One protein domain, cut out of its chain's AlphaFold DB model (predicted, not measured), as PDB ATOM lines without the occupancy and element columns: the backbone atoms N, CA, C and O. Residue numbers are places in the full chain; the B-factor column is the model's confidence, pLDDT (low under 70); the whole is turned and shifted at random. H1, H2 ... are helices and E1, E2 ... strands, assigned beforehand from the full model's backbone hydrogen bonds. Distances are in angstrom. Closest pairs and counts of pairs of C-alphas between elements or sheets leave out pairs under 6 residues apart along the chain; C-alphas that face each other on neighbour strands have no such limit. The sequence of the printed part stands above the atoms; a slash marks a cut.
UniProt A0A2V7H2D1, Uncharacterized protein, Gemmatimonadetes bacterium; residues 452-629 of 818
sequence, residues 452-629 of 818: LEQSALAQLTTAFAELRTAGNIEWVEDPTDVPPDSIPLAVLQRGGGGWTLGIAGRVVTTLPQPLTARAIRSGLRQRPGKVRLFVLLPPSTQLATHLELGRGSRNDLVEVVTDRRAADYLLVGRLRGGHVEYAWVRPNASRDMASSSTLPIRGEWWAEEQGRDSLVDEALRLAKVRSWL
ATOM      1  N   LEU A 452     -20.237  -0.327  -5.891       74.00
ATOM      2  CA  LEU A 452     -20.543   0.669  -4.868       74.00
ATOM      3  C   LEU A 452     -21.595   1.650  -5.406       74.00
ATOM      4  O   LEU A 452     -21.287   2.486  -6.248       74.00
ATOM      5  N   GLU A 453     -22.834   1.542  -4.925       72.94
ATOM      6  CA  GLU A 453     -23.881   2.529  -5.212       72.94
ATOM      7  C   GLU A 453     -23.857   3.688  -4.207       72.94
ATOM      8  O   GLU A 453     -23.598   3.487  -3.016       72.94
ATOM      9  N   GLN A 454     -24.210   4.893  -4.669       70.62
ATOM     10  CA  GLN A 454     -24.253   6.113  -3.848       70.62
ATOM     11  C   GLN A 454     -25.158   5.961  -2.611       70.62
ATOM     12  O   GLN A 454     -24.835   6.436  -1.523       70.62
ATOM     13  N   SER A 455     -26.277   5.247  -2.762       68.12
ATOM     14  CA  SER A 455     -27.242   4.945  -1.696       68.12
ATOM     15  C   SER A 455     -26.635   4.093  -0.570       68.12
ATOM     16  O   SER A 455     -26.942   4.297   0.606       68.12
ATOM     17  N   ALA A 456     -25.721   3.177  -0.906       73.44
ATOM     18  CA  ALA A 456     -25.014   2.344   0.060       73.44
ATOM     19  C   ALA A 456     -23.946   3.138   0.831       73.44
ATOM     20  O   ALA A 456     -23.707   2.855   2.004       73.44
ATOM     21  N   LEU A 457     -23.333   4.156   0.216       77.69
ATOM     22  CA  LEU A 457     -22.282   4.969   0.838       77.69
ATOM     23  C   LEU A 457     -22.779   5.730   2.080       77.69
ATOM     24  O   LEU A 457     -22.082   5.778   3.097       77.69
ATOM     25  N   ALA A 458     -24.002   6.264   2.031       77.62
ATOM     26  CA  ALA A 458     -24.617   6.956   3.165       77.62
ATOM     27  C   ALA A 458     -24.806   6.018   4.372       77.62
ATOM     28  O   ALA A 458     -24.432   6.357   5.495       77.62
ATOM     29  N   GLN A 459     -25.309   4.800   4.133       75.44
ATOM     30  CA  GLN A 459     -25.504   3.791   5.183       75.44
ATOM     31  C   GLN A 459     -24.169   3.321   5.785       75.44
ATOM     32  O   GLN A 459     -24.054   3.169   7.003       75.44
ATOM     33  N   LEU A 460     -23.143   3.140   4.945       81.81
ATOM     34  CA  LEU A 460     -21.793   2.772   5.379       81.81
ATOM     35  C   LEU A 460     -21.160   3.860   6.249       81.81
ATOM     36  O   LEU A 460     -20.562   3.551   7.276       81.81
ATOM     37  N   THR A 461     -21.333   5.130   5.878       83.19
ATOM     38  CA  THR A 461     -20.766   6.270   6.613       83.19
ATOM     39  C   THR A 461     -21.277   6.318   8.052       83.19
ATOM     40  O   THR A 461     -20.473   6.441   8.979       83.19
ATOM     41  N   THR A 462     -22.584   6.126   8.257       83.19
ATOM     42  CA  THR A 462     -23.187   6.059   9.597       83.19
ATOM     43  C   THR A 462     -22.644   4.879  10.402       83.19
ATOM     44  O   THR A 462     -22.175   5.058  11.526       83.19
ATOM     45  N   ALA A 463     -22.625   3.675   9.816       84.94
ATOM     46  CA  ALA A 463     -22.114   2.486  10.496       84.94
ATOM     47  C   ALA A 463     -20.627   2.620  10.879       84.94
ATOM     48  O   ALA A 463     -20.212   2.153  11.939       84.94
ATOM     49  N   PHE A 464     -19.811   3.263  10.042       88.44
ATOM     50  CA  PHE A 464     -18.384   3.457  10.301       88.44
ATOM     51  C   PHE A 464     -18.115   4.543  11.341       88.44
ATOM     52  O   PHE A 464     -17.190   4.387  12.140       88.44
ATOM     53  N   ALA A 465     -18.933   5.598  11.395       85.69
ATOM     54  CA  ALA A 465     -18.849   6.609  12.446       85.69
ATOM     55  C   ALA A 465     -19.045   5.992  13.844       85.69
ATOM     56  O   ALA A 465     -18.270   6.283  14.753       85.69
ATOM     57  N   GLU A 466     -20.005   5.072  13.996       86.88
ATOM     58  CA  GLU A 466     -20.213   4.332  15.250       86.88
ATOM     59  C   GLU A 466     -19.044   3.400  15.611       86.88
ATOM     60  O   GLU A 466     -18.738   3.205  16.785       86.88
ATOM     61  N   LEU A 467     -18.391   2.781  14.622       87.31
ATOM     62  CA  LEU A 467     -17.275   1.862  14.877       87.31
ATOM     63  C   LEU A 467     -15.985   2.590  15.252       87.31
ATOM     64  O   LEU A 467     -15.202   2.054  16.030       87.31
ATOM     65  N   ARG A 468     -15.773   3.807  14.738       87.19
ATOM     66  CA  ARG A 468     -14.607   4.639  15.077       87.19
ATOM     67  C   ARG A 468     -14.559   5.036  16.554       87.19
ATOM     68  O   ARG A 468     -13.478   5.293  17.066       87.19
ATOM     69  N   THR A 469     -15.703   5.070  17.236       85.19
ATOM     70  CA  THR A 469     -15.794   5.390  18.670       85.19
ATOM     71  C   THR A 469     -15.789   4.146  19.567       85.19
ATOM     72  O   THR A 469     -15.828   4.265  20.792       85.19
ATOM     73  N   ALA A 470     -15.716   2.937  18.996       84.06
ATOM     74  CA  ALA A 470     -15.715   1.695  19.760       84.06
ATOM     75  C   ALA A 470     -14.325   1.394  20.352       84.06
ATOM     76  O   ALA A 470     -13.369   1.150  19.625       84.06
ATOM     77  N   GLY A 471     -14.216   1.318  21.683       80.88
ATOM     78  CA  GLY A 471     -12.923   1.168  22.373       80.88
ATOM     79  C   GLY A 471     -12.133  -0.121  22.081       80.88
ATOM     80  O   GLY A 471     -10.934  -0.177  22.341       80.88
ATOM     81  N   ASN A 472     -12.769  -1.159  21.531       85.56
ATOM     82  CA  ASN A 472     -12.118  -2.423  21.169       85.56
ATOM     83  C   ASN A 472     -11.727  -2.522  19.681       85.56
ATOM     84  O   ASN A 472     -11.182  -3.550  19.272       85.56
ATOM     85  N   ILE A 473     -12.009  -1.489  18.880       89.31
ATOM     86  CA  ILE A 473     -11.704  -1.440  17.448       89.31
ATOM     87  C   ILE A 473     -10.766  -0.267  17.179       89.31
ATOM     88  O   ILE A 473     -11.073   0.880  17.481       89.31
ATOM     89  N   GLU A 474      -9.623  -0.555  16.574       90.31
ATOM     90  CA  GLU A 474      -8.715   0.465  16.063       90.31
ATOM     91  C   GLU A 474      -8.989   0.671  14.572       90.31
ATOM     92  O   GLU A 474      -8.780  -0.229  13.758       90.31
ATOM     93  N   TRP A 475      -9.521   1.837  14.211       89.44
ATOM     94  CA  TRP A 475      -9.823   2.156  12.817       89.44
ATOM     95  C   TRP A 475      -8.534   2.394  12.030       89.44
ATOM     96  O   TRP A 475      -7.705   3.208  12.428       89.44
ATOM     97  N   VAL A 476      -8.382   1.712  10.895       89.75
ATOM     98  CA  VAL A 476      -7.226   1.864  10.007       89.75
ATOM     99  C   VAL A 476      -7.645   2.654   8.774       89.75
ATOM    100  O   VAL A 476      -8.520   2.223   8.022       89.75
ATOM    101  N   GLU A 477      -7.025   3.816   8.559       87.00
ATOM    102  CA  GLU A 477      -7.259   4.644   7.363       87.00
ATOM    103  C   GLU A 477      -6.364   4.258   6.182       87.00
ATOM    104  O   GLU A 477      -6.788   4.339   5.031       87.00
ATOM    105  N   ASP A 478      -5.131   3.827   6.455       89.25
ATOM    106  CA  ASP A 478      -4.182   3.369   5.445       89.25
ATOM    107  C   ASP A 478      -3.634   1.994   5.861       89.25
ATOM    108  O   ASP A 478      -2.947   1.892   6.882       89.25
ATOM    109  N   PRO A 479      -3.927   0.921   5.104       87.31
ATOM    110  CA  PRO A 479      -3.489  -0.424   5.462       87.31
ATOM    111  C   PRO A 479      -1.965  -0.591   5.372       87.31
ATOM    112  O   PRO A 479      -1.436  -1.547   5.931       87.31
ATOM    113  N   THR A 480      -1.258   0.331   4.708       87.81
ATOM    114  CA  THR A 480       0.206   0.305   4.584       87.81
ATOM    115  C   THR A 480       0.925   0.908   5.789       87.81
ATOM    116  O   THR A 480       2.112   0.654   5.979       87.81
ATOM    117  N   ASP A 481       0.207   1.658   6.628       85.88
ATOM    118  CA  ASP A 481       0.761   2.372   7.780       85.88
ATOM    119  C   ASP A 481       0.528   1.639   9.116       85.88
ATOM    120  O   ASP A 481       0.730   2.187  10.199       85.88
ATOM    121  N   VAL A 482       0.099   0.375   9.052       84.56
ATOM    122  CA  VAL A 482      -0.185  -0.441  10.238       84.56
ATOM    123  C   VAL A 482       1.124  -0.808  10.964       84.56
ATOM    124  O   VAL A 482       2.038  -1.338  10.324       84.56
ATOM    125  N   PRO A 483       1.237  -0.559  12.286       82.31
ATOM    126  CA  PRO A 483       2.412  -0.941  13.069       82.31
ATOM    127  C   PRO A 483       2.633  -2.463  13.125       82.31
ATOM    128  O   PRO A 483       1.658  -3.215  13.203       82.31
ATOM    129  N   PRO A 484       3.896  -2.927  13.163       76.19
ATOM    130  CA  PRO A 484       4.230  -4.341  13.302       76.19
ATOM    131  C   PRO A 484       4.126  -4.788  14.769       76.19
ATOM    132  O   PRO A 484       5.124  -5.007  15.451       76.19
ATOM    133  N   ASP A 485       2.903  -4.888  15.282       83.38
ATOM    134  CA  ASP A 485       2.616  -5.415  16.619       83.38
ATOM    135  C   ASP A 485       1.652  -6.617  16.560       83.38
ATOM    136  O   ASP A 485       1.259  -7.088  15.491       83.38
ATOM    137  N   SER A 486       1.285  -7.159  17.722       82.00
ATOM    138  CA  SER A 486       0.441  -8.354  17.814       82.00
ATOM    139  C   SER A 486      -1.054  -8.105  17.559       82.00
ATOM    140  O   SER A 486      -1.839  -9.051  17.651       82.00
ATOM    141  N   ILE A 487      -1.487  -6.866  17.287       87.44
ATOM    142  CA  ILE A 487      -2.906  -6.549  17.076       87.44
ATOM    143  C   ILE A 487      -3.301  -6.938  15.638       87.44
ATOM    144  O   ILE A 487      -2.782  -6.370  14.673       87.44
ATOM    145  N   PRO A 488      -4.251  -7.875  15.451       87.38
ATOM    146  CA  PRO A 488      -4.603  -8.372  14.125       87.38
ATOM    147  C   PRO A 488      -5.366  -7.331  13.296       87.38
ATOM    148  O   PRO A 488      -6.248  -6.640  13.811       87.38
ATOM    149  N   LEU A 489      -5.084  -7.285  11.989       88.62
ATOM    150  CA  LEU A 489      -5.849  -6.517  11.003       88.62
ATOM    151  C   LEU A 489      -7.008  -7.354  10.443       88.62
ATOM    152  O   LEU A 489      -6.802  -8.361   9.757       88.62
ATOM    153  N   ALA A 490      -8.228  -6.916  10.730       90.06
ATOM    154  CA  ALA A 490      -9.447  -7.370  10.090       90.06
ATOM    155  C   ALA A 490      -9.749  -6.502   8.861       90.06
ATOM    156  O   ALA A 490      -9.742  -5.273   8.937       90.06
ATOM    157  N   VAL A 491     -10.043  -7.147   7.735       90.25
ATOM    158  CA  VAL A 491     -10.416  -6.495   6.479       90.25
ATOM    159  C   VAL A 491     -11.877  -6.800   6.187       90.25
ATOM    160  O   VAL A 491     -12.258  -7.955   5.981       90.25
ATOM    161  N   LEU A 492     -12.693  -5.754   6.177       90.19
ATOM    162  CA  LEU A 492     -14.077  -5.793   5.730       90.19
ATOM    163  C   LEU A 492     -14.111  -5.466   4.237       90.19
ATOM    164  O   LEU A 492     -13.679  -4.389   3.838       90.19
ATOM    165  N   GLN A 493     -14.609  -6.383   3.414       88.31
ATOM    166  CA  GLN A 493     -14.637  -6.220   1.960       88.31
ATOM    167  C   GLN A 493     -15.962  -6.703   1.370       88.31
ATOM    168  O   GLN A 493     -16.583  -7.639   1.881       88.31
ATOM    169  N   ARG A 494     -16.377  -6.091   0.261       80.56
ATOM    170  CA  ARG A 494     -17.569  -6.491  -0.495       80.56
ATOM    171  C   ARG A 494     -17.169  -7.401  -1.659       80.56
ATOM    172  O   ARG A 494     -16.312  -7.033  -2.456       80.56
ATOM    173  N   GLY A 495     -17.772  -8.585  -1.741       69.50
ATOM    174  CA  GLY A 495     -17.637  -9.517  -2.867       69.50
ATOM    175  C   GLY A 495     -18.968  -9.736  -3.593       69.50
ATOM    176  O   GLY A 495     -19.987  -9.159  -3.213       69.50
ATOM    177  N   GLY A 496     -18.979 -10.620  -4.600       64.25
ATOM    178  CA  GLY A 496     -20.184 -10.940  -5.385       64.25
ATOM    179  C   GLY A 496     -21.355 -11.518  -4.569       64.25
ATOM    180  O   GLY A 496     -22.497 -11.422  -4.997       64.25
ATOM    181  N   GLY A 497     -21.085 -12.061  -3.374       67.88
ATOM    182  CA  GLY A 497     -22.087 -12.607  -2.444       67.88
ATOM    183  C   GLY A 497     -22.417 -11.725  -1.229       67.88
ATOM    184  O   GLY A 497     -23.063 -12.206  -0.304       67.88
ATOM    185  N   GLY A 498     -21.959 -10.465  -1.182       79.88
ATOM    186  CA  GLY A 498     -22.197  -9.543  -0.059       79.88
ATOM    187  C   GLY A 498     -20.938  -9.148   0.721       79.88
ATOM    188  O   GLY A 498     -19.816  -9.249   0.220       79.88
ATOM    189  N   TRP A 499     -21.117  -8.640   1.945       86.62
ATOM    190  CA  TRP A 499     -20.014  -8.196   2.805       86.62
ATOM    191  C   TRP A 499     -19.365  -9.373   3.523       86.62
ATOM    192  O   TRP A 499     -20.041 -10.201   4.126       86.62
ATOM    193  N   THR A 500     -18.041  -9.421   3.502       89.19
ATOM    194  CA  THR A 500     -17.247 -10.450   4.174       89.19
ATOM    195  C   THR A 500     -16.227  -9.799   5.086       89.19
ATOM    196  O   THR A 500     -15.659  -8.755   4.762       89.19
ATOM    197  N   LEU A 501     -16.001 -10.421   6.236       89.00
ATOM    198  CA  LEU A 501     -14.991 -10.013   7.196       89.00
ATOM    199  C   LEU A 501     -13.897 -11.076   7.223       89.00
ATOM    200  O   LEU A 501     -14.166 -12.243   7.515       89.00
ATOM    201  N   GLY A 502     -12.668 -10.675   6.908       87.94
ATOM    202  CA  GLY A 502     -11.498 -11.543   6.954       87.94
ATOM    203  C   GLY A 502     -10.462 -11.075   7.968       87.94
ATOM    204  O   GLY A 502     -10.334  -9.883   8.218       87.94
ATOM    205  N   ILE A 503      -9.703 -12.009   8.542       82.81
ATOM    206  CA  ILE A 503      -8.575 -11.738   9.445       82.81
ATOM    207  C   ILE A 503      -7.390 -12.573   8.962       82.81
ATOM    208  O   ILE A 503      -7.553 -13.759   8.672       82.81
ATOM    209  N   ALA A 504      -6.205 -11.963   8.856       71.12
ATOM    210  CA  ALA A 504      -4.998 -12.624   8.337       71.12
ATOM    211  C   ALA A 504      -5.222 -13.313   6.968       71.12
ATOM    212  O   ALA A 504      -4.792 -14.441   6.734       71.12
ATOM    213  N   GLY A 505      -5.977 -12.661   6.077       68.00
ATOM    214  CA  GLY A 505      -6.267 -13.161   4.727       68.00
ATOM    215  C   GLY A 505      -7.282 -14.310   4.644       68.00
ATOM    216  O   GLY A 505      -7.616 -14.735   3.541       68.00
ATOM    217  N   ARG A 506      -7.811 -14.802   5.774       75.31
ATOM    218  CA  ARG A 506      -8.875 -15.818   5.805       75.31
ATOM    219  C   ARG A 506     -10.224 -15.156   6.039       75.31
ATOM    220  O   ARG A 506     -10.354 -14.363   6.968       75.31
ATOM    221  N   VAL A 507     -11.225 -15.491   5.225       78.94
ATOM    222  CA  VAL A 507     -12.612 -15.065   5.463       78.94
ATOM    223  C   VAL A 507     -13.116 -15.770   6.719       78.94
ATOM    224  O   VAL A 507     -13.081 -16.993   6.798       78.94
ATOM    225  N   VAL A 508     -13.543 -14.987   7.705       76.50
ATOM    226  CA  VAL A 508     -14.006 -15.470   9.012       76.50
ATOM    227  C   VAL A 508     -15.531 -15.536   9.048       76.50
ATOM    228  O   VAL A 508     -16.099 -16.466   9.612       76.50
ATOM    229  N   THR A 509     -16.219 -14.567   8.436       84.19
ATOM    230  CA  THR A 509     -17.687 -14.555   8.392       84.19
ATOM    231  C   THR A 509     -18.231 -13.734   7.219       84.19
ATOM    232  O   THR A 509     -17.602 -12.769   6.776       84.19
ATOM    233  N   THR A 510     -19.417 -14.106   6.740       86.56
ATOM    234  CA  THR A 510     -20.230 -13.312   5.809       86.56
ATOM    235  C   THR A 510     -21.263 -12.534   6.617       86.56
ATOM    236  O   THR A 510     -21.937 -13.103   7.475       86.56
ATOM    237  N   LEU A 511     -21.373 -11.230   6.374       85.88
ATOM    238  CA  LEU A 511     -22.208 -10.331   7.162       85.88
ATOM    239  C   LEU A 511     -23.595 -10.138   6.528       85.88
ATOM    240  O   LEU A 511     -23.701 -10.038   5.303       85.88
ATOM    241  N   PRO A 512     -24.656 -10.044   7.353       82.62
ATOM    242  CA  PRO A 512     -26.010  -9.785   6.874       82.62
ATOM    243  C   PRO A 512     -26.135  -8.383   6.259       82.62
ATOM    244  O   PRO A 512     -25.398  -7.463   6.623       82.62
ATOM    245  N   GLN A 513     -27.096  -8.220   5.347       78.00
ATOM    246  CA  GLN A 513     -27.486  -6.922   4.790       78.00
ATOM    247  C   GLN A 513     -28.791  -6.420   5.443       78.00
ATOM    248  O   GLN A 513     -29.661  -7.247   5.719       78.00
ATOM    249  N   PRO A 514     -28.964  -5.101   5.677       78.19
ATOM    250  CA  PRO A 514     -27.993  -4.025   5.457       78.19
ATOM    251  C   PRO A 514     -26.830  -4.079   6.460       78.19
ATOM    252  O   PRO A 514     -26.955  -4.598   7.571       78.19
ATOM    253  N   LEU A 515     -25.676  -3.544   6.064       84.62
ATOM    254  CA  LEU A 515     -24.471  -3.586   6.887       84.62
ATOM    255  C   LEU A 515     -24.578  -2.589   8.051       84.62
ATOM    256  O   LEU A 515     -24.582  -1.381   7.838       84.62
ATOM    257  N   THR A 516     -24.631  -3.091   9.288       87.62
ATOM    258  CA  THR A 516     -24.719  -2.266  10.509       87.62
ATOM    259  C   THR A 516     -23.484  -2.422  11.399       87.62
ATOM    260  O   THR A 516     -22.835  -3.474  11.412       87.62
ATOM    261  N   ALA A 517     -23.191  -1.416  12.231       87.38
ATOM    262  CA  ALA A 517     -22.105  -1.484  13.216       87.38
ATOM    263  C   ALA A 517     -22.274  -2.658  14.201       87.38
ATOM    264  O   ALA A 517     -21.298  -3.236  14.684       87.38
ATOM    265  N   ARG A 518     -23.521  -3.051  14.506       87.31
ATOM    266  CA  ARG A 518     -23.824  -4.233  15.330       87.31
ATOM    267  C   ARG A 518     -23.402  -5.532  14.640       87.31
ATOM    268  O   ARG A 518     -22.773  -6.366  15.291       87.31
ATOM    269  N   ALA A 519     -23.712  -5.694  13.354       87.19
ATOM    270  CA  ALA A 519     -23.334  -6.881  12.587       87.19
ATOM    271  C   ALA A 519     -21.806  -7.039  12.507       87.19
ATOM    272  O   ALA A 519     -21.283  -8.116  12.790       87.19
ATOM    273  N   ILE A 520     -21.084  -5.946  12.227       88.44
ATOM    274  CA  ILE A 520     -19.613  -5.945  12.153       88.44
ATOM    275  C   ILE A 520     -18.996  -6.302  13.514       88.44
ATOM    276  O   ILE A 520     -18.147  -7.193  13.591       88.44
ATOM    277  N   ARG A 521     -19.467  -5.684  14.609       87.00
ATOM    278  CA  ARG A 521     -19.013  -6.026  15.971       87.00
ATOM    279  C   ARG A 521     -19.265  -7.491  16.308       87.00
ATOM    280  O   ARG A 521     -18.398  -8.127  16.896       87.00
ATOM    281  N   SER A 522     -20.423  -8.035  15.931       84.81
ATOM    282  CA  SER A 522     -20.738  -9.448  16.151       84.81
ATOM    283  C   SER A 522     -19.779 -10.376  15.403       84.81
ATOM    284  O   SER A 522     -19.351 -11.377  15.970       84.81
ATOM    285  N   GLY A 523     -19.396 -10.033  14.169       82.69
ATOM    286  CA  GLY A 523     -18.400 -10.789  13.405       82.69
ATOM    287  C   GLY A 523     -17.005 -10.761  14.037       82.69
ATOM    288  O   GLY A 523     -16.316 -11.778  14.061       82.69
ATOM    289  N   LEU A 524     -16.609  -9.624  14.619       83.94
ATOM    290  CA  LEU A 524     -15.312  -9.455  15.287       83.94
ATOM    291  C   LEU A 524     -15.216 -10.169  16.649       83.94
ATOM    292  O   LEU A 524     -14.114 -10.509  17.071       83.94
ATOM    293  N   ARG A 525     -16.345 -10.460  17.317       75.38
ATOM    294  CA  ARG A 525     -16.385 -11.155  18.627       75.38
ATOM    295  C   ARG A 525     -15.793 -12.566  18.616       75.38
ATOM    296  O   ARG A 525     -15.533 -13.107  19.684       75.38
ATOM    297  N   GLN A 526     -15.557 -13.154  17.443       66.06
ATOM    298  CA  GLN A 526     -14.904 -14.461  17.318       66.06
ATOM    299  C   GLN A 526     -13.424 -14.448  17.757       66.06
ATOM    300  O   GLN A 526     -12.829 -15.511  17.915       66.06
ATOM    301  N   ARG A 527     -12.822 -13.269  17.980       65.56
ATOM    302  CA  ARG A 527     -11.505 -13.114  18.614       65.56
ATOM    303  C   ARG A 527     -11.616 -12.224  19.863       65.56
ATOM    304  O   ARG A 527     -12.009 -11.067  19.727       65.56
ATOM    305  N   PRO A 528     -11.263 -12.708  21.066       65.06
ATOM    306  CA  PRO A 528     -11.191 -11.855  22.249       65.06
ATOM    307  C   PRO A 528      -9.981 -10.911  22.145       65.06
ATOM    308  O   PRO A 528      -8.863 -11.363  21.911       65.06
ATOM    309  N   GLY A 529     -10.199  -9.601  22.309       78.81
ATOM    310  CA  GLY A 529      -9.134  -8.589  22.338       78.81
ATOM    311  C   GLY A 529      -9.375  -7.379  21.430       78.81
ATOM    312  O   GLY A 529     -10.425  -7.249  20.798       78.81
ATOM    313  N   LYS A 530      -8.390  -6.472  21.392       87.31
ATOM    314  CA  LYS A 530      -8.367  -5.312  20.488       87.31
ATOM    315  C   LYS A 530      -8.100  -5.792  19.057       87.31
ATOM    316  O   LYS A 530      -7.240  -6.646  18.852       87.31
ATOM    317  N   VAL A 531      -8.817  -5.248  18.076       89.06
ATOM    318  CA  VAL A 531      -8.666  -5.605  16.655       89.06
ATOM    319  C   VAL A 531      -8.580  -4.335  15.815       89.06
ATOM    320  O   VAL A 531      -9.296  -3.372  16.080       89.06
ATOM    321  N   ARG A 532      -7.731  -4.333  14.786       90.88
ATOM    322  CA  ARG A 532      -7.715  -3.275  13.773       90.88
ATOM    323  C   ARG A 532      -8.737  -3.560  12.690       90.88
ATOM    324  O   ARG A 532      -8.818  -4.694  12.233       90.88
ATOM    325  N   LEU A 533      -9.483  -2.556  12.249       91.12
ATOM    326  CA  LEU A 533     -10.458  -2.701  11.172       91.12
ATOM    327  C   LEU A 533     -10.104  -1.780  10.006       91.12
ATOM    328  O   LEU A 533     -10.112  -0.560  10.153       91.12
ATOM    329  N   PHE A 534      -9.848  -2.381   8.846       91.38
ATOM    330  CA  PHE A 534      -9.753  -1.696   7.561       91.38
ATOM    331  C   PHE A 534     -10.950  -2.075   6.684       91.38
ATOM    332  O   PHE A 534     -11.336  -3.246   6.620       91.38
ATOM    333  N   VAL A 535     -11.530  -1.096   5.992       90.38
ATOM    334  CA  VAL A 535     -12.636  -1.319   5.056       90.38
ATOM    335  C   VAL A 535     -12.135  -1.133   3.631       90.38
ATOM    336  O   VAL A 535     -11.800  -0.023   3.233       90.38
ATOM    337  N   LEU A 536     -12.137  -2.220   2.864       90.12
ATOM    338  CA  LEU A 536     -11.816  -2.226   1.444       90.12
ATOM    339  C   LEU A 536     -13.088  -1.964   0.629       90.12
ATOM    340  O   LEU A 536     -13.956  -2.838   0.521       90.12
ATOM    341  N   LEU A 537     -13.189  -0.770   0.050       89.44
ATOM    342  CA  LEU A 537     -14.319  -0.384  -0.795       89.44
ATOM    343  C   LEU A 537     -14.079  -0.774  -2.267       89.44
ATOM    344  O   LEU A 537     -12.994  -0.509  -2.788       89.44
ATOM    345  N   PRO A 538     -15.061  -1.398  -2.953       89.19
ATOM    346  CA  PRO A 538     -14.963  -1.672  -4.386       89.19
ATOM    347  C   PRO A 538     -15.102  -0.379  -5.208       89.19
ATOM    348  O   PRO A 538     -15.705   0.574  -4.709       89.19
ATOM    349  N   PRO A 539     -14.583  -0.322  -6.449       88.69
ATOM    350  CA  PRO A 539     -14.815   0.801  -7.359       88.69
ATOM    351  C   PRO A 539     -16.302   0.945  -7.714       88.69
ATOM    352  O   PRO A 539     -17.061  -0.036  -7.716       88.69
ATOM    353  N   SER A 540     -16.732   2.163  -8.046       86.94
ATOM    354  CA  SER A 540     -18.011   2.354  -8.732       86.94
ATOM    355  C   SER A 540     -17.954   1.780 -10.151       86.94
ATOM    356  O   SER A 540     -16.880   1.599 -10.733       86.94
ATOM    357  N   THR A 541     -19.120   1.525 -10.745       84.75
ATOM    358  CA  THR A 541     -19.217   1.112 -12.154       84.75
ATOM    359  C   THR A 541     -18.612   2.160 -13.087       84.75
ATOM    360  O   THR A 541     -17.978   1.807 -14.081       84.75
ATOM    361  N   GLN A 542     -18.752   3.447 -12.752       84.00
ATOM    362  CA  GLN A 542     -18.203   4.537 -13.551       84.00
ATOM    363  C   GLN A 542     -16.670   4.532 -13.516       84.00
ATOM    364  O   GLN A 542     -16.047   4.561 -14.574       84.00
ATOM    365  N   LEU A 543     -16.059   4.442 -12.328       86.50
ATOM    366  CA  LEU A 543     -14.601   4.360 -12.203       86.50
ATOM    367  C   LEU A 543     -14.059   3.109 -12.904       86.50
ATOM    368  O   LEU A 543     -13.131   3.216 -13.698       86.50
ATOM    369  N   ALA A 544     -14.662   1.942 -12.663       85.06
ATOM    370  CA  ALA A 544     -14.210   0.685 -13.257       85.06
ATOM    371  C   ALA A 544     -14.261   0.695 -14.794       85.06
ATOM    372  O   ALA A 544     -13.378   0.129 -15.428       85.06
ATOM    373  N   THR A 545     -15.254   1.365 -15.391       82.56
ATOM    374  CA  THR A 545     -15.365   1.501 -16.854       82.56
ATOM    375  C   THR A 545     -14.332   2.481 -17.423       82.56
ATOM    376  O   THR A 545     -13.873   2.296 -18.544       82.56
ATOM    377  N   HIS A 546     -13.938   3.509 -16.662       83.25
ATOM    378  CA  HIS A 546     -12.931   4.492 -17.085       83.25
ATOM    379  C   HIS A 546     -11.480   4.019 -16.941       83.25
ATOM    380  O   HIS A 546     -10.595   4.587 -17.581       83.25
ATOM    381  N   LEU A 547     -11.211   3.015 -16.104       81.81
ATOM    382  CA  LEU A 547      -9.883   2.418 -15.956       81.81
ATOM    383  C   LEU A 547      -9.575   1.518 -17.169       81.81
ATOM    384  O   LEU A 547      -9.557   0.293 -17.070       81.81
ATOM    385  N   GLU A 548      -9.338   2.139 -18.327       74.25
ATOM    386  CA  GLU A 548      -8.910   1.482 -19.568       74.25
ATOM    387  C   GLU A 548      -7.456   0.982 -19.437       74.25
ATOM    388  O   GLU A 548      -6.491   1.650 -19.825       74.25
ATOM    389  N   LEU A 549      -7.306  -0.200 -18.839       77.69
ATOM    390  CA  LEU A 549      -6.043  -0.907 -18.620       77.69
ATOM    391  C   LEU A 549      -6.054  -2.230 -19.393       77.69
ATOM    392  O   LEU A 549      -7.092  -2.884 -19.479       77.69
ATOM    393  N   GLY A 550      -4.907  -2.658 -19.927       66.81
ATOM    394  CA  GLY A 550      -4.819  -3.905 -20.692       66.81
ATOM    395  C   GLY A 550      -4.443  -3.719 -22.158       66.81
ATOM    396  O   GLY A 550      -4.385  -2.605 -22.687       66.81
ATOM    397  N   ARG A 551      -4.207  -4.848 -22.840       60.16
ATOM    398  CA  ARG A 551      -3.919  -4.885 -24.283       60.16
ATOM    399  C   ARG A 551      -5.031  -4.195 -25.077       60.16
ATOM    400  O   ARG A 551      -6.201  -4.518 -24.906       60.16
ATOM    401  N   GLY A 552      -4.646  -3.290 -25.975       55.09
ATOM    402  CA  GLY A 552      -5.576  -2.505 -26.796       55.09
ATOM    403  C   GLY A 552      -5.978  -1.154 -26.194       55.09
ATOM    404  O   GLY A 552      -6.642  -0.380 -26.875       55.09
ATOM    405  N   SER A 553      -5.548  -0.847 -24.965       66.44
ATOM    406  CA  SER A 553      -5.634   0.493 -24.371       66.44
ATOM    407  C   SER A 553      -4.334   1.287 -24.577       66.44
ATOM    408  O   SER A 553      -3.329   0.746 -25.040       66.44
ATOM    409  N   ARG A 554      -4.317   2.557 -24.145       56.31
ATOM    410  CA  ARG A 554      -3.080   3.357 -24.017       56.31
ATOM    411  C   ARG A 554      -2.072   2.789 -22.993       56.31
ATOM    412  O   ARG A 554      -0.955   3.280 -22.926       56.31
ATOM    413  N   ASN A 555      -2.455   1.766 -22.216       63.25
ATOM    414  CA  ASN A 555      -1.661   1.121 -21.161       63.25
ATOM    415  C   ASN A 555      -1.515  -0.386 -21.407       63.25
ATOM    416  O   ASN A 555      -1.836  -1.212 -20.549       63.25
ATOM    417  N   ASP A 556      -1.032  -0.760 -22.587       63.06
ATOM    418  CA  ASP A 556      -0.784  -2.159 -22.954       63.06
ATOM    419  C   ASP A 556       0.332  -2.837 -22.130       63.06
ATOM    420  O   ASP A 556       0.425  -4.065 -22.118       63.06
ATOM    421  N   LEU A 557       1.119  -2.053 -21.380       67.31
ATOM    422  CA  LEU A 557       2.099  -2.512 -20.384       67.31
ATOM    423  C   LEU A 557       1.478  -2.979 -19.054       67.31
ATOM    424  O   LEU A 557       2.196  -3.478 -18.185       67.31
ATOM    425  N   VAL A 558       0.169  -2.803 -18.864       77.62
ATOM    426  CA  VAL A 558      -0.566  -3.224 -17.666       77.62
ATOM    427  C   VAL A 558      -1.452  -4.412 -18.028       77.62
ATOM    428  O   VAL A 558      -2.152  -4.386 -19.033       77.62
ATOM    429  N   GLU A 559      -1.445  -5.455 -17.205       85.31
ATOM    430  CA  GLU A 559      -2.303  -6.631 -17.357       85.31
ATOM    431  C   GLU A 559      -3.315  -6.675 -16.212       85.31
ATOM    432  O   GLU A 559      -2.937  -6.731 -15.044       85.31
ATOM    433  N   VAL A 560      -4.610  -6.676 -16.527       87.12
ATOM    434  CA  VAL A 560      -5.656  -6.852 -15.513       87.12
ATOM    435  C   VAL A 560      -5.886  -8.347 -15.297       87.12
ATOM    436  O   VAL A 560      -6.417  -9.028 -16.172       87.12
ATOM    437  N   VAL A 561      -5.489  -8.861 -14.134       89.00
ATOM    438  CA  VAL A 561      -5.636 -10.281 -13.781       89.00
ATOM    439  C   VAL A 561      -6.925 -10.530 -13.002       89.00
ATOM    440  O   VAL A 561      -7.366  -9.704 -12.204       89.00
ATOM    441  N   THR A 562      -7.527 -11.701 -13.202       85.75
ATOM    442  CA  THR A 562      -8.747 -12.117 -12.487       85.75
ATOM    443  C   THR A 562      -8.445 -12.683 -11.099       85.75
ATOM    444  O   THR A 562      -9.210 -12.457 -10.159       85.75
ATOM    445  N   ASP A 563      -7.312 -13.376 -10.941       84.25
ATOM    446  CA  ASP A 563      -6.843 -13.880  -9.649       84.25
ATOM    447  C   ASP A 563      -6.074 -12.798  -8.880       84.25
ATOM    448  O   ASP A 563      -4.977 -12.385  -9.259       84.25
ATOM    449  N   ARG A 564      -6.624 -12.399  -7.729       86.62
ATOM    450  CA  ARG A 564      -6.006 -11.453  -6.792       86.62
ATOM    451  C   ARG A 564      -4.594 -11.866  -6.366       86.62
ATOM    452  O   ARG A 564      -3.781 -10.997  -6.067       86.62
ATOM    453  N   ARG A 565      -4.294 -13.167  -6.293       83.38
ATOM    454  CA  ARG A 565      -2.978 -13.677  -5.864       83.38
ATOM    455  C   ARG A 565      -1.904 -13.542  -6.939       83.38
ATOM    456  O   ARG A 565      -0.725 -13.539  -6.602       83.38
ATOM    457  N   ALA A 566      -2.303 -13.424  -8.202       85.12
ATOM    458  CA  ALA A 566      -1.393 -13.240  -9.326       85.12
ATOM    459  C   ALA A 566      -0.994 -11.768  -9.540       85.12
ATOM    460  O   ALA A 566      -0.109 -11.491 -10.349       85.12
ATOM    461  N   ALA A 567      -1.645 -10.833  -8.841       91.00
ATOM    462  CA  ALA A 567      -1.453  -9.403  -9.020       91.00
ATOM    463  C   ALA A 567      -0.220  -8.869  -8.282       91.00
ATOM    464  O   ALA A 567       0.033  -9.210  -7.128       91.00
ATOM    465  N   ASP A 568       0.500  -7.961  -8.935       91.44
ATOM    466  CA  ASP A 568       1.584  -7.178  -8.346       91.44
ATOM    467  C   ASP A 568       1.032  -5.994  -7.528       91.44
ATOM    468  O   ASP A 568       1.614  -5.638  -6.500       91.44
ATOM    469  N   TYR A 569      -0.107  -5.427  -7.956       94.12
ATOM    470  CA  TYR A 569      -0.840  -4.357  -7.268       94.12
ATOM    471  C   TYR A 569      -2.347  -4.610  -7.245       94.12
ATOM    472  O   TYR A 569      -2.930  -5.179  -8.165       94.12
ATOM    473  N   LEU A 570      -2.987  -4.143  -6.181       93.88
ATOM    474  CA  LEU A 570      -4.424  -4.203  -5.965       93.88
ATOM    475  C   LEU A 570      -4.987  -2.785  -5.992       93.88
ATOM    476  O   LEU A 570      -4.419  -1.897  -5.354       93.88
ATOM    477  N   LEU A 571      -6.119  -2.582  -6.662       93.62
ATOM    478  CA  LEU A 571      -6.889  -1.356  -6.488       93.62
ATOM    479  C   LEU A 571      -7.562  -1.398  -5.113       93.62
ATOM    480  O   LEU A 571      -8.432  -2.236  -4.857       93.62
ATOM    481  N   VAL A 572      -7.138  -0.511  -4.218       92.94
ATOM    482  CA  VAL A 572      -7.647  -0.424  -2.848       92.94
ATOM    483  C   VAL A 572      -8.426   0.869  -2.695       92.94
ATOM    484  O   VAL A 572      -7.871   1.941  -2.908       92.94
ATOM    485  N   GLY A 573      -9.703   0.761  -2.320       91.75
ATOM    486  CA  GLY A 573     -10.561   1.899  -1.993       91.75
ATOM    487  C   GLY A 573     -10.710   2.102  -0.486       91.75
ATOM    488  O   GLY A 573     -10.863   1.123   0.250       91.75
ATOM    489  N   ARG A 574     -10.717   3.361  -0.034       89.88
ATOM    490  CA  ARG A 574     -10.951   3.767   1.363       89.88
ATOM    491  C   ARG A 574     -11.953   4.919   1.459       89.88
ATOM    492  O   ARG A 574     -12.123   5.674   0.510       89.88
ATOM    493  N   LEU A 575     -12.572   5.088   2.629       85.38
ATOM    494  CA  LEU A 575     -13.459   6.222   2.920       85.38
ATOM    495  C   LEU A 575     -12.727   7.293   3.734       85.38
ATOM    496  O   LEU A 575     -12.361   7.036   4.886       85.38
ATOM    497  N   ARG A 576     -12.597   8.507   3.190       83.50
ATOM    498  CA  ARG A 576     -11.991   9.656   3.877       83.50
ATOM    499  C   ARG A 576     -12.818  10.918   3.643       83.50
ATOM    500  O   ARG A 576     -13.187  11.226   2.519       83.50
ATOM    501  N   GLY A 577     -13.162  11.632   4.718       76.62
ATOM    502  CA  GLY A 577     -13.905  12.896   4.617       76.62
ATOM    503  C   GLY A 577     -15.270  12.809   3.911       76.62
ATOM    504  O   GLY A 577     -15.720  13.809   3.375       76.62
ATOM    505  N   GLY A 578     -15.913  11.635   3.881       77.50
ATOM    506  CA  GLY A 578     -17.194  11.419   3.187       77.50
ATOM    507  C   GLY A 578     -17.074  11.047   1.704       77.50
ATOM    508  O   GLY A 578     -18.085  10.729   1.085       77.50
ATOM    509  N   HIS A 579     -15.858  11.010   1.158       82.75
ATOM    510  CA  HIS A 579     -15.582  10.614  -0.221       82.75
ATOM    511  C   HIS A 579     -14.762   9.325  -0.267       82.75
ATOM    512  O   HIS A 579     -14.081   8.956   0.699       82.75
ATOM    513  N   VAL A 580     -14.846   8.623  -1.397       87.88
ATOM    514  CA  VAL A 580     -14.054   7.417  -1.636       87.88
ATOM    515  C   VAL A 580     -12.781   7.795  -2.379       87.88
ATOM    516  O   VAL A 580     -12.818   8.496  -3.392       87.88
ATOM    517  N   GLU A 581     -11.654   7.335  -1.851       92.19
ATOM    518  CA  GLU A 581     -10.339   7.477  -2.466       92.19
ATOM    519  C   GLU A 581      -9.810   6.101  -2.865       92.19
ATOM    520  O   GLU A 581     -10.019   5.128  -2.138       92.19
ATOM    521  N   TYR A 582      -9.080   6.026  -3.977       93.38
ATOM    522  CA  TYR A 582      -8.448   4.803  -4.463       93.38
ATOM    523  C   TYR A 582      -6.945   4.989  -4.649       93.38
ATOM    524  O   TYR A 582      -6.488   6.084  -4.971       93.38
ATOM    525  N   ALA A 583      -6.197   3.906  -4.462       94.25
ATOM    526  CA  ALA A 583      -4.769   3.828  -4.742       94.25
ATOM    527  C   ALA A 583      -4.397   2.421  -5.230       94.25
ATOM    528  O   ALA A 583      -5.038   1.429  -4.862       94.25
ATOM    529  N   TRP A 584      -3.314   2.321  -6.001       94.38
ATOM    530  CA  TRP A 584      -2.656   1.044  -6.268       94.38
ATOM    531  C   TRP A 584      -1.789   0.647  -5.078       94.38
ATOM    532  O   TRP A 584      -0.883   1.380  -4.695       94.38
ATOM    533  N   VAL A 585      -2.034  -0.522  -4.488       94.00
ATOM    534  CA  VAL A 585      -1.326  -0.982  -3.280       94.00
ATOM    535  C   VAL A 585      -0.779  -2.389  -3.489       94.00
ATOM    536  O   VAL A 585      -1.488  -3.262  -3.992       94.00
ATOM    537  N   ARG A 586       0.473  -2.642  -3.088       92.31
ATOM    538  CA  ARG A 586       1.051  -3.991  -3.162       92.31
ATOM    539  C   ARG A 586       0.297  -4.965  -2.244       92.31
ATOM    540  O   ARG A 586      -0.100  -4.591  -1.135       92.31
ATOM    541  N   PRO A 587       0.124  -6.237  -2.640       88.19
ATOM    542  CA  PRO A 587      -0.381  -7.263  -1.737       88.19
ATOM    543  C   PRO A 587       0.463  -7.337  -0.461       88.19
ATOM    544  O   PRO A 587       1.688  -7.397  -0.527       88.19
ATOM    545  N   ASN A 588      -0.197  -7.363   0.698       81.19
ATOM    546  CA  ASN A 588       0.440  -7.398   2.021       81.19
ATOM    547  C   ASN A 588       1.359  -6.198   2.325       81.19
ATOM    548  O   ASN A 588       2.244  -6.321   3.169       81.19
ATOM    549  N   ALA A 589       1.164  -5.057   1.652       85.56
ATOM    550  CA  ALA A 589       1.911  -3.838   1.939       85.56
ATOM    551  C   ALA A 589       1.824  -3.465   3.427       85.56
ATOM    552  O   ALA A 589       0.740  -3.400   4.004       85.56
ATOM    553  N   SER A 590       2.982  -3.210   4.026       82.12
ATOM    554  CA  SER A 590       3.157  -2.828   5.427       82.12
ATOM    555  C   SER A 590       4.310  -1.833   5.557       82.12
ATOM    556  O   SER A 590       5.115  -1.686   4.628       82.12
ATOM    557  N   ARG A 591       4.439  -1.195   6.729       79.19
ATOM    558  CA  ARG A 591       5.595  -0.341   7.046       79.19
ATOM    559  C   ARG A 591       6.919  -1.087   6.868       79.19
ATOM    560  O   ARG A 591       7.845  -0.536   6.287       79.19
ATOM    561  N   ASP A 592       6.989  -2.349   7.280       78.00
ATOM    562  CA  ASP A 592       8.211  -3.154   7.167       78.00
ATOM    563  C   ASP A 592       8.549  -3.482   5.708       78.00
ATOM    564  O   ASP A 592       9.713  -3.440   5.304       78.00
ATOM    565  N   MET A 593       7.532  -3.741   4.877       81.31
ATOM    566  CA  MET A 593       7.732  -4.002   3.448       81.31
ATOM    567  C   MET A 593       8.387  -2.810   2.738       81.31
ATOM    568  O   MET A 593       9.145  -3.011   1.790       81.31
ATOM    569  N   ALA A 594       8.162  -1.577   3.206       72.88
ATOM    570  CA  ALA A 594       8.809  -0.393   2.641       72.88
ATOM    571  C   ALA A 594      10.343  -0.465   2.646       72.88
ATOM    572  O   ALA A 594      10.981   0.175   1.816       72.88
ATOM    573  N   SER A 595      10.919  -1.216   3.587       74.25
ATOM    574  CA  SER A 595      12.367  -1.367   3.745       74.25
ATOM    575  C   SER A 595      12.964  -2.520   2.928       74.25
ATOM    576  O   SER A 595      14.179  -2.597   2.779       74.25
ATOM    577  N   SER A 596      12.126  -3.409   2.384       79.88
ATOM    578  CA  SER A 596      12.547  -4.616   1.650       79.88
ATOM    579  C   SER A 596      12.034  -4.678   0.207       79.88
ATOM    580  O   SER A 596      12.435  -5.552  -0.559       79.88
ATOM    581  N   SER A 597      11.149  -3.761  -0.184       83.81
ATOM    582  CA  SER A 597      10.566  -3.692  -1.522       83.81
ATOM    583  C   SER A 597      11.325  -2.709  -2.410       83.81
ATOM    584  O   SER A 597      11.389  -1.528  -2.093       83.81
ATOM    585  N   THR A 598      11.809  -3.177  -3.565       84.00
ATOM    586  CA  THR A 598      12.353  -2.318  -4.638       84.00
ATOM    587  C   THR A 598      11.263  -1.589  -5.429       84.00
ATOM    588  O   THR A 598      11.537  -0.624  -6.131       84.00
ATOM    589  N   LEU A 599      10.018  -2.059  -5.333       87.62
ATOM    590  CA  LEU A 599       8.846  -1.423  -5.926       87.62
ATOM    591  C   LEU A 599       8.120  -0.536  -4.901       87.62
ATOM    592  O   LEU A 599       8.068  -0.905  -3.723       87.62
ATOM    593  N   PRO A 600       7.466   0.562  -5.322       89.62
ATOM    594  CA  PRO A 600       6.665   1.382  -4.416       89.62
ATOM    595  C   PRO A 600       5.569   0.556  -3.747       89.62
ATOM    596  O   PRO A 600       4.773  -0.089  -4.424       89.62
ATOM    597  N   ILE A 601       5.495   0.541  -2.417       90.19
ATOM    598  CA  ILE A 601       4.503  -0.296  -1.714       90.19
ATOM    599  C   ILE A 601       3.056   0.163  -1.949       90.19
ATOM    600  O   ILE A 601       2.131  -0.641  -1.835       90.19
ATOM    601  N   ARG A 602       2.869   1.441  -2.299       92.62
ATOM    602  CA  ARG A 602       1.608   2.012  -2.761       92.62
ATOM    603  C   ARG A 602       1.827   3.259  -3.609       92.62
ATOM    604  O   ARG A 602       2.897   3.866  -3.554       92.62
ATOM    605  N   GLY A 603       0.775   3.621  -4.324       89.75
ATOM    606  CA  GLY A 603       0.580   4.914  -4.945       89.75
ATOM    607  C   GLY A 603      -0.068   5.968  -4.041       89.75
ATOM    608  O   GLY A 603      -0.306   5.743  -2.844       89.75
ATOM    609  N   GLU A 604      -0.364   7.113  -4.644       89.06
ATOM    610  CA  GLU A 604      -1.161   8.188  -4.067       89.06
ATOM    611  C   GLU A 604      -2.634   7.807  -3.939       89.06
ATOM    612  O   GLU A 604      -3.191   7.028  -4.712       89.06
ATOM    613  N   TRP A 605      -3.278   8.399  -2.939       90.69
ATOM    614  CA  TRP A 605      -4.714   8.267  -2.749       90.69
ATOM    615  C   TRP A 605      -5.436   9.338  -3.557       90.69
ATOM    616  O   TRP A 605      -5.289  10.530  -3.290       90.69
ATOM    617  N   TRP A 606      -6.252   8.908  -4.514       90.56
ATOM    618  CA  TRP A 606      -7.013   9.797  -5.378       90.56
ATOM    619  C   TRP A 606      -8.504   9.696  -5.101       90.56
ATOM    620  O   TRP A 606      -9.071   8.606  -5.160       90.56
ATOM    621  N   ALA A 607      -9.154  10.833  -4.860       89.31
ATOM    622  CA  ALA A 607     -10.612  10.898  -4.817       89.31
ATOM    623  C   ALA A 607     -11.200  10.413  -6.151       89.31
ATOM    624  O   ALA A 607     -10.721  10.802  -7.214       89.31
ATOM    625  N   GLU A 608     -12.250   9.595  -6.106       84.25
ATOM    626  CA  GLU A 608     -12.828   8.939  -7.289       84.25
ATOM    627  C   GLU A 608     -13.163   9.899  -8.450       84.25
ATOM    628  O   GLU A 608     -12.927   9.586  -9.619       84.25
ATOM    629  N   GLU A 609     -13.687  11.084  -8.136       77.25
ATOM    630  CA  GLU A 609     -14.085  12.090  -9.130       77.25
ATOM    631  C   GLU A 609     -12.888  12.705  -9.869       77.25
ATOM    632  O   GLU A 609     -12.992  13.037 -11.047       77.25
ATOM    633  N   GLN A 610     -11.743  12.828  -9.192       75.19
ATOM    634  CA  GLN A 610     -10.539  13.516  -9.679       75.19
ATOM    635  C   GLN A 610      -9.433  12.534 -10.101       75.19
ATOM    636  O   GLN A 610      -8.471  12.915 -10.761       75.19
ATOM    637  N   GLY A 611      -9.556  11.269  -9.694       70.00
ATOM    638  CA  GLY A 611      -8.508  10.258  -9.750       70.00
ATOM    639  C   GLY A 611      -8.495   9.377 -10.987       70.00
ATOM    640  O   GLY A 611      -7.622   8.526 -11.083       70.00
ATOM    641  N   ARG A 612      -9.447   9.539 -11.912       78.88
ATOM    642  CA  ARG A 612      -9.628   8.611 -13.045       78.88
ATOM    643  C   ARG A 612      -8.375   8.516 -13.908       78.88
ATOM    644  O   ARG A 612      -7.794   7.442 -14.007       78.88
ATOM    645  N   ASP A 613      -7.927   9.638 -14.466       78.12
ATOM    646  CA  ASP A 613      -6.696   9.681 -15.260       78.12
ATOM    647  C   ASP A 613      -5.455   9.453 -14.396       78.12
ATOM    648  O   ASP A 613      -4.556   8.722 -14.798       78.12
ATOM    649  N   SER A 614      -5.437   9.991 -13.174       84.19
ATOM    650  CA  SER A 614      -4.297   9.853 -12.267       84.19
ATOM    651  C   SER A 614      -3.987   8.394 -11.918       84.19
ATOM    652  O   SER A 614      -2.825   8.010 -11.937       84.19
ATOM    653  N   LEU A 615      -5.004   7.568 -11.645       87.50
ATOM    654  CA  LEU A 615      -4.840   6.137 -11.360       87.50
ATOM    655  C   LEU A 615      -4.358   5.365 -12.588       87.50
ATOM    656  O   LEU A 615      -3.586   4.413 -12.455       87.50
ATOM    657  N   VAL A 616      -4.806   5.759 -13.780       82.19
ATOM    658  CA  VAL A 616      -4.339   5.167 -15.032       82.19
ATOM    659  C   VAL A 616      -2.862   5.505 -15.270       82.19
ATOM    660  O   VAL A 616      -2.053   4.600 -15.481       82.19
ATOM    661  N   ASP A 617      -2.495   6.781 -15.155       78.19
ATOM    662  CA  ASP A 617      -1.113   7.249 -15.288       78.19
ATOM    663  C   ASP A 617      -0.197   6.603 -14.238       78.19
ATOM    664  O   ASP A 617       0.960   6.276 -14.507       78.19
ATOM    665  N   GLU A 618      -0.707   6.398 -13.026       84.50
ATOM    666  CA  GLU A 618       0.019   5.767 -11.934       84.50
ATOM    667  C   GLU A 618       0.295   4.283 -12.193       84.50
ATOM    668  O   GLU A 618       1.419   3.821 -11.973       84.50
ATOM    669  N   ALA A 619      -0.678   3.542 -12.734       82.75
ATOM    670  CA  ALA A 619      -0.470   2.162 -13.166       82.75
ATOM    671  C   ALA A 619       0.614   2.075 -14.254       82.75
ATOM    672  O   ALA A 619       1.471   1.191 -14.207       82.75
ATOM    673  N   LEU A 620       0.637   3.024 -15.194       75.88
ATOM    674  CA  LEU A 620       1.669   3.096 -16.228       75.88
ATOM    675  C   LEU A 620       3.055   3.404 -15.638       75.88
ATOM    676  O   LEU A 620       4.037   2.749 -15.995       75.88
ATOM    677  N   ARG A 621       3.152   4.350 -14.694       76.44
ATOM    678  CA  ARG A 621       4.407   4.640 -13.973       76.44
ATOM    679  C   ARG A 621       4.901   3.423 -13.198       76.44
ATOM    680  O   ARG A 621       6.083   3.104 -13.260       76.44
ATOM    681  N   LEU A 622       4.015   2.699 -12.518       83.31
ATOM    682  CA  LEU A 622       4.358   1.461 -11.818       83.31
ATOM    683  C   LEU A 622       4.848   0.373 -12.784       83.31
ATOM    684  O   LEU A 622       5.862  -0.276 -12.517       83.31
ATOM    685  N   ALA A 623       4.184   0.207 -13.930       75.06
ATOM    686  CA  ALA A 623       4.614  -0.717 -14.979       75.06
ATOM    687  C   ALA A 623       5.999  -0.364 -15.518       75.06
ATOM    688  O   ALA A 623       6.835  -1.244 -15.739       75.06
ATOM    689  N   LYS A 624       6.274   0.932 -15.656       72.00
ATOM    690  CA  LYS A 624       7.567   1.459 -16.074       72.00
ATOM    691  C   LYS A 624       8.670   1.196 -15.051       72.00
ATOM    692  O   LYS A 624       9.719   0.678 -15.422       72.00
ATOM    693  N   VAL A 625       8.438   1.530 -13.780       77.06
ATOM    694  CA  VAL A 625       9.402   1.279 -12.697       77.06
ATOM    695  C   VAL A 625       9.712  -0.212 -12.636       77.06
ATOM    696  O   VAL A 625      10.877  -0.599 -12.665       77.06
ATOM    697  N   ARG A 626       8.685  -1.069 -12.669       79.75
ATOM    698  CA  ARG A 626       8.880  -2.520 -12.724       79.75
ATOM    699  C   ARG A 626       9.699  -2.941 -13.938       79.75
ATOM    700  O   ARG A 626      10.632  -3.715 -13.771       79.75
ATOM    701  N   SER A 627       9.402  -2.404 -15.119       71.94
ATOM    702  CA  SER A 627      10.169  -2.695 -16.333       71.94
ATOM    703  C   SER A 627      11.646  -2.362 -16.137       71.94
ATOM    704  O   SER A 627      12.492  -3.209 -16.389       71.94
ATOM    705  N   TRP A 628      11.983  -1.192 -15.588       74.00
ATOM    706  CA  TRP A 628      13.372  -0.841 -15.280       74.00
ATOM    707  C   TRP A 628      14.025  -1.730 -14.226       74.00
ATOM    708  O   TRP A 628      15.238  -1.907 -14.277       74.00
ATOM    709  N   LEU A 629      13.266  -2.306 -13.298       75.50
ATOM    710  CA  LEU A 629      13.789  -3.206 -12.266       75.50
ATOM    711  C   LEU A 629      13.948  -4.654 -12.753       75.50
ATOM    712  O   LEU A 629      14.798  -5.370 -12.232       75.50
TER     713      LEU A 629
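Overview. This is residues 452 to 629 of the 818 residues of an uncharacterized protein of Gemmatimonadetes bacterium (UniProt A0A2V7H2D1). A strongly twisted sheet of five strands curls round the short helix H2 at one end of the domain, and a long hairpin, E7 and E8, lies in the middle, with the long helix H4 beside E8 towards the other end. H1 grazes the five-stranded sheet and passes near E7, while H3 and the short strand E6 lie at the H4 end. The printed part has 178 residues, with four named helices and eight named strands in the order H1 E1 E2 E3 E4 H2 E5 H3 E6 E7 E8 H4. The large sheet has the order E1 E5 E2 E3 E4 and is mixed; the class is mixed, helices and strands. The whole is compact, with a radius of gyration of the C-alphas of 16.7 A and spans of 46 by 38 by 28 A.

Along the chain. H1, residues 454 to 468, begins at C-alpha 454 (-24.253, 6.113, -3.848) and is 21.3 A long. E1 is residues 473 to 475, E2 489 to 495 (18.4 A), E3 498 to 503 (16.8 A) and E4 506 to 511. H2 is residues 517 to 524, E5 531 to 536, H3 541 to 546 and E6 558 to 560. E7, residues 569 to 576, is 21.1 A long, from C-alpha 569 at (-0.840, -4.357, -7.268); E8 is residues 579 to 585, 18.6 A. H4, residues 612 to 629, is 26.2 A long and ends at (13.789, -3.206, -12.266).

Arrangement. E2, E3 and E4 form a meander, each strand the antiparallel neighbour of the one before; N 493 and O 500 are 2.9 A apart, N 508 and O 501 2.8 A. E5 is parallel to E2, with N 490 and O 532 2.7 A apart, and to the edge strand E1, with N 474 and O 531 at 2.9 A. E4, H2 and E5 make a split strand-helix-strand unit, two strands of one sheet joined along the chain through a helix, with E2 and E3 between them in the sheet, and its crossover is right-handed. H2 is on this sheet, Gly 523 and Thr 509 being its closest C-alphas to E4, 6.3 A apart. H1 only grazes the sheet, and with residues 463 to 467 alone touches H2 at a steep tilt of 64 degrees; the C-alphas of Ala 463 and Ala 517 are closest, 4.8 A. The closest C-alphas of E5 and E7 are Leu 536 and Gly 573, 5.5 A. In the hairpin of E7 and E8, N 574 and O 581 are 2.8 A apart. Ala 583 of E8 and Leu 615 of H4 have the closest C-alphas of that pair, 7.0 A. E6 pairs with no named strand; its Val 558 is 6.4 A from Ala 623 of H4, C-alpha to C-alpha. H3 and H4 are close but not clearly touching, Leu 543 and Arg 612 having the closest C-alphas at 6.6 A. Every O i to N i+4 pair is within hydrogen-bond range in H2, H3 and H4, and 9 of 11 in H1.

Size, cuts and confidence. The C-alphas of Pro 528 and Gly 552 are the two farthest apart, 50.2 A. The printed part has no cut. The long links are E1 to E2, H3 to E6 and E8 to H4, the last with 26 residues, of which 606 to 607 pair antiparallel with 581 to 582 of E8. The mean pLDDT of the printed part is 82.5; it is under 70 at residue 455, residues 495 to 497, residue 505, residues 526 to 528 and residues 550 to 557.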